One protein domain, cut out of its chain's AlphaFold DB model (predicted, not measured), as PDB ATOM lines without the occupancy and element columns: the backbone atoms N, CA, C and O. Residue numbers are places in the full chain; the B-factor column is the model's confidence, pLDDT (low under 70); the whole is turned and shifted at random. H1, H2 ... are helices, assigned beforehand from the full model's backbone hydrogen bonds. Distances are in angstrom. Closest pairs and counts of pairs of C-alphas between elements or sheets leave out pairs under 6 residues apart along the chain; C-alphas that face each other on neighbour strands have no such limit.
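AT A GLANCE: This is residues 14 to 56 of the 58 residues of an uncharacterized protein of viral metagenome (UniProt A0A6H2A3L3). Two helices, H1 and the longer H2, run side by side in opposite ways with a small gap between them, and the short H3 slants steeply to both, its last residue, Thr 55, near the last of H1, Lys 23. The 43 printed residues hold three named helices, H1, H2, H3 in that order, and no named strand: all helix. The whole is compact, with a radius of gyration of the C-alphas of 9.3 A and spans of 25 by 17 by 16 A.

HOW THE PARTS SIT: Start with H1, residues 14 to 23, and H2, residues 29 to 43: they are close but not clearly touching, Leu 22 and Lys 32 having the closest C-alphas, 7.0 A apart, at a shallow tilt of 14 degrees, opposite ways. H3, residues 49 to 55, touches H1, with the closest C-alphas at Lys 23 and Thr 55, 4.6 A apart, at a steep tilt of 55 degrees, the same way. H2 and H3 are close but not clearly touching, at a steep tilt of 62 degrees; their closest C-alphas, of Lys 32 and Thr 55, are 8.0 A apart. In H1, H2 and H3 every O i to N i+4 pair is within hydrogen-bond range.

IN THESE COORDINATES: Find C-alpha 14 at (177.551, 142.695, 204.576); from there H1 runs 14.2 A to C-alpha 23. H2 runs 21.0 A from C-alpha 29 to C-alpha 43, and H3 10.2 A from C-alpha 49 to C-alpha 55 at (163.507, 145.211, 204.141).

THE WHOLE: The two C-alphas farthest apart, of Pro 26 and Gly 44, are 25.4 A apart. Both links are tight, the printed part has no cut, and no printed residue is under 70 in pLDDT.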
ATOM      1  N   LYS A  14     178.612 143.704 204.645       96.75
ATOM      2  CA  LYS A  14     177.551 142.695 204.576       96.75
ATOM      3  C   LYS A  14     176.150 143.295 204.596       96.75
ATOM      4  O   LYS A  14     175.187 142.546 204.680       96.75
ATOM      5  N   THR A  15     176.025 144.615 204.437       95.31
ATOM      6  CA  THR A  15     174.732 145.318 204.429       95.31
ATOM      7  C   THR A  15     173.695 144.649 203.517       95.31
ATOM      8  O   THR A  15     172.604 144.333 203.971       95.31
ATOM      9  N   GLY A  16     174.022 144.380 202.248       94.94
ATOM     10  CA  GLY A  16     173.067 143.763 201.314       94.94
ATOM     11  C   GLY A  16     172.631 142.349 201.723       94.94
ATOM     12  O   GLY A  16     171.444 142.019 201.650       94.94
ATOM     13  N   ASP A  17     173.578 141.542 202.213       96.75
ATOM     14  CA  ASP A  17     173.321 140.184 202.705       96.75
ATOM     15  C   ASP A  17     172.416 140.230 203.950       96.75
ATOM     16  O   ASP A  17     171.430 139.497 204.032       96.75
ATOM     17  N   PHE A  18     172.702 141.145 204.882       96.75
ATOM     18  CA  PHE A  18     171.900 141.370 206.083       96.75
ATOM     19  C   PHE A  18     170.467 141.801 205.751       96.75
ATOM     20  O   PHE A  18     169.524 141.197 206.257       96.75
ATOM     21  N   LEU A  19     170.270 142.792 204.875       95.88
ATOM     22  CA  LEU A  19     168.924 143.256 204.503       95.88
ATOM     23  C   LEU A  19     168.124 142.147 203.804       95.88
ATOM     24  O   LEU A  19     166.936 141.963 204.082       95.88
ATOM     25  N   SER A  20     168.784 141.365 202.944       95.56
ATOM     26  CA  SER A  20     168.182 140.204 202.278       95.56
ATOM     27  C   SER A  20     167.767 139.119 203.271       95.56
ATOM     28  O   SER A  20     166.697 138.521 203.126       95.56
ATOM     29  N   TRP A  21     168.597 138.867 204.284       95.88
ATOM     30  CA  TRP A  21     168.293 137.952 205.381       95.88
ATOM     31  C   TRP A  21     167.129 138.466 206.234       95.88
ATOM     32  O   TRP A  21     166.171 137.723 206.463       95.88
ATOM     33  N   LEU A  22     167.163 139.741 206.632       95.50
ATOM     34  CA  LEU A  22     166.163 140.378 207.489       95.50
ATOM     35  C   LEU A  22     164.777 140.374 206.837       95.50
ATOM     36  O   LEU A  22     163.777 140.048 207.478       95.50
ATOM     37  N   LYS A  23     164.714 140.653 205.531       94.75
ATOM     38  CA  LYS A  23     163.475 140.615 204.740       94.75
ATOM     39  C   LYS A  23     162.753 139.269 204.836       94.75
ATOM     40  O   LYS A  23     161.524 139.242 204.891       94.75
ATOM     41  N   ARG A  24     163.510 138.166 204.864       94.62
ATOM     42  CA  ARG A  24     162.997 136.786 204.906       94.62
ATOM     43  C   ARG A  24     162.610 136.318 206.307       94.62
ATOM     44  O   ARG A  24     162.010 135.255 206.422       94.62
ATOM     45  N   GLN A  25     162.941 137.078 207.351       94.25
ATOM     46  CA  GLN A  25     162.588 136.682 208.708       94.25
ATOM     47  C   GLN A  25     161.072 136.782 208.919       94.25
ATOM     48  O   GLN A  25     160.458 137.761 208.469       94.25
ATOM     49  N   PRO A  26     160.460 135.809 209.618       93.81
ATOM     50  CA  PRO A  26     159.043 135.819 209.974       93.81
ATOM     51  C   PRO A  26     158.785 136.735 211.184       93.81
ATOM     52  O   PRO A  26     158.121 136.351 212.138       93.81
ATOM     53  N   LEU A  27     159.366 137.931 211.152       91.75
ATOM     54  CA  LEU A  27     159.198 138.982 212.148       91.75
ATOM     55  C   LEU A  27     158.152 139.976 211.646       91.75
ATOM     56  O   LEU A  27     158.075 140.239 210.435       91.75
ATOM     57  N   ASP A  28     157.375 140.540 212.561       93.12
ATOM     58  CA  ASP A  28     156.487 141.651 212.240       93.12
ATOM     59  C   ASP A  28     157.295 142.927 211.897       93.12
ATOM     60  O   ASP A  28     158.519 142.979 212.081       93.12
ATOM     61  N   PRO A  29     156.648 143.957 211.321       92.25
ATOM     62  CA  PRO A  29     157.348 145.167 210.897       92.25
ATOM     63  C   PRO A  29     158.050 145.924 212.033       92.25
ATOM     64  O   PRO A  29     159.097 146.531 211.796       92.25
ATOM     65  N   GLU A  30     157.503 145.909 213.246       92.19
ATOM     66  CA  GLU A  30     158.085 146.612 214.389       92.19
ATOM     67  C   GLU A  30     159.367 145.909 214.840       92.19
ATOM     68  O   GLU A  30     160.427 146.540 214.904       92.19
ATOM     69  N   ASP A  31     159.311 144.588 214.999       93.56
ATOM     70  CA  ASP A  31     160.468 143.761 215.344       93.56
ATOM     71  C   ASP A  31     161.575 143.843 214.285       93.56
ATOM     72  O   ASP A  31     162.761 143.989 214.607       93.56
ATOM     73  N   LYS A  32     161.217 143.827 212.994       94.69
ATOM     74  CA  LYS A  32     162.187 144.028 211.902       94.69
ATOM     75  C   LYS A  32     162.862 145.390 211.981       94.69
ATOM     76  O   LYS A  32     164.069 145.482 211.748       94.69
ATOM     77  N   LYS A  33     162.108 146.445 212.293       93.88
ATOM     78  CA  LYS A  33     162.647 147.802 212.431       93.88
ATOM     79  C   LYS A  33     163.598 147.896 213.621       93.88
ATOM     80  O   LYS A  33     164.677 148.470 213.481       93.88
ATOM     81  N   LEU A  34     163.232 147.314 214.759       94.88
ATOM     82  CA  LEU A  34     164.085 147.257 215.947       94.88
ATOM     83  C   LEU A  34     165.385 146.496 215.671       94.88
ATOM     84  O   LEU A  34     166.465 146.966 216.038       94.88
ATOM     85  N   LEU A  35     165.306 145.368 214.966       95.69
ATOM     86  CA  LEU A  35     166.481 144.578 214.605       95.69
ATOM     87  C   LEU A  35     167.382 145.300 213.592       95.69
ATOM     88  O   LEU A  35     168.604 145.264 213.731       95.69
ATOM     89  N   LEU A  36     166.797 145.994 212.611       96.19
ATOM     90  CA  LEU A  36     167.526 146.842 211.665       96.19
ATOM     91  C   LEU A  36     168.266 147.977 212.383       96.19
ATOM     92  O   LEU A  36     169.442 148.200 212.111       96.19
ATOM     93  N   LEU A  37     167.607 148.659 213.324       96.19
ATOM     94  CA  LEU A  37     168.220 149.720 214.128       96.19
ATOM     95  C   LEU A  37     169.375 149.194 214.985       96.19
ATOM     96  O   LEU A  37     170.451 149.786 214.982       96.19
ATOM     97  N   ALA A  38     169.176 148.065 215.670       96.56
ATOM     98  CA  ALA A  38     170.222 147.437 216.474       96.56
ATOM     99  C   ALA A  38     171.428 147.012 215.621       96.56
ATOM    100  O   ALA A  38     172.573 147.146 216.045       96.56
ATOM    101  N   TRP A  39     171.181 146.522 214.406       97.25
ATOM    102  CA  TRP A  39     172.249 146.193 213.470       97.25
ATOM    103  C   TRP A  39     173.002 147.435 212.984       97.25
ATOM    104  O   TRP A  39     174.231 147.427 212.989       97.25
ATOM    105  N   CYS A  40     172.288 148.505 212.619       96.88
ATOM    106  CA  CYS A  40     172.878 149.786 212.217       96.88
ATOM    107  C   CYS A  40     173.807 150.357 213.298       96.88
ATOM    108  O   CYS A  40     174.929 150.757 212.983       96.88
ATOM    109  N   ASP A  41     173.366 150.331 214.557       96.75
ATOM    110  CA  ASP A  41     174.160 150.749 215.715       96.75
ATOM    111  C   ASP A  41     175.431 149.896 215.865       96.75
ATOM    112  O   ASP A  41     176.541 150.424 215.928       96.75
ATOM    113  N   ALA A  42     175.299 148.567 215.786       96.44
ATOM    114  CA  ALA A  42     176.426 147.646 215.935       96.44
ATOM    115  C   ALA A  42     177.503 147.784 214.852       96.44
ATOM    116  O   ALA A  42     178.686 147.596 215.137       96.44
ATOM    117  N   VAL A  43     177.121 148.085 213.608       96.06
ATOM    118  CA  VAL A  43     178.082 148.252 212.502       96.06
ATOM    119  C   VAL A  43     178.498 149.710 212.279       96.06
ATOM    120  O   VAL A  43     179.308 149.975 211.388       96.06
ATOM    121  N   GLY A  44     177.961 150.646 213.069       95.75
ATOM    122  CA  GLY A  44     178.308 152.066 213.029       95.75
ATOM    123  C   GLY A  44     177.834 152.795 211.769       95.75
ATOM    124  O   GLY A  44     178.556 153.653 211.258       95.75
ATOM    125  N   VAL A  45     176.652 152.457 211.242       94.50
ATOM    126  CA  VAL A  45     176.072 153.134 210.067       94.50
ATOM    127  C   VAL A  45     174.724 153.769 210.385       94.50
ATOM    128  O   VAL A  45     173.921 153.180 211.109       94.50
ATOM    129  N   PRO A  46     174.418 154.946 209.813       95.25
ATOM    130  CA  PRO A  46     173.089 155.518 209.938       95.25
ATOM    131  C   PRO A  46     172.061 154.660 209.195       95.25
ATOM    132  O   PRO A  46     172.336 154.110 208.124       95.25
ATOM    133  N   LEU A  47     170.846 154.600 209.739       94.81
ATOM    134  CA  LEU A  47     169.703 154.060 209.017       94.81
ATOM    135  C   LEU A  47     169.393 154.955 207.809       94.81
ATOM    136  O   LEU A  47     169.344 156.178 207.930       94.81
ATOM    137  N   THR A  48     169.155 154.345 206.650       94.81
ATOM    138  CA  THR A  48     168.813 155.065 205.413       94.81
ATOM    139  C   THR A  48     167.469 154.609 204.855       94.81
ATOM    140  O   THR A  48     167.078 153.453 205.020       94.81
ATOM    141  N   ASP A  49     166.796 155.484 204.104       92.19
ATOM    142  CA  ASP A  49     165.532 155.161 203.423       92.19
ATOM    143  C   ASP A  49     165.648 153.951 202.489       92.19
ATOM    144  O   ASP A  49     164.694 153.199 202.289       92.19
ATOM    145  N   TRP A  50     166.823 153.744 201.890       93.38
ATOM    146  CA  TRP A  50     167.082 152.569 201.067       93.38
ATOM    147  C   TRP A  50     166.981 151.269 201.880       93.38
ATOM    148  O   TRP A  50     166.274 150.359 201.456       93.38
ATOM    149  N   MET A  51     167.578 151.205 203.074       94.69
ATOM    150  CA  MET A  51     167.511 150.021 203.947       94.69
ATOM    151  C   MET A  51     166.072 149.683 204.362       94.69
ATOM    152  O   MET A  51     165.676 148.515 204.372       94.69
ATOM    153  N   VAL A  52     165.273 150.708 204.669       91.75
ATOM    154  CA  VAL A  52     163.851 150.556 205.024       91.75
ATOM    155  C   VAL A  52     163.058 149.984 203.841       91.75
ATOM    156  O   VAL A  52     162.308 149.021 203.996       91.75
ATOM    157  N   ARG A  53     163.288 150.501 202.627       89.62
ATOM    158  CA  ARG A  53     162.643 149.988 201.406       89.62
ATOM    159  C   ARG A  53     163.037 148.545 201.089       89.62
ATOM    160  O   ARG A  53     162.168 147.743 200.748       89.62
ATOM    161  N   GLU A  54     164.314 148.199 201.222       89.00
ATOM    162  CA  GLU A  54     164.820 146.852 200.916       89.00
ATOM    163  C   GLU A  54     164.245 145.776 201.844       89.00
ATOM    164  O   GLU A  54     163.923 144.668 201.401       89.00
ATOM    165  N   THR A  55     164.050 146.118 203.117       85.06
ATOM    166  CA  THR A  55     163.507 145.211 204.141       85.06
ATOM    167  C   THR A  55     161.993 145.021 204.048       85.06
ATOM    168  O   THR A  55     161.451 144.120 204.689       85.06
ATOM    169  N   GLY A  56     161.310 145.799 203.199       82.62
ATOM    170  CA  GLY A  56     159.857 145.732 203.023       82.62
ATOM    171  C   GLY A  56     159.073 146.339 204.186       82.62
ATOM    172  O   GLY A  56     157.877 146.085 204.299       82.62
TER     173      GLY A  56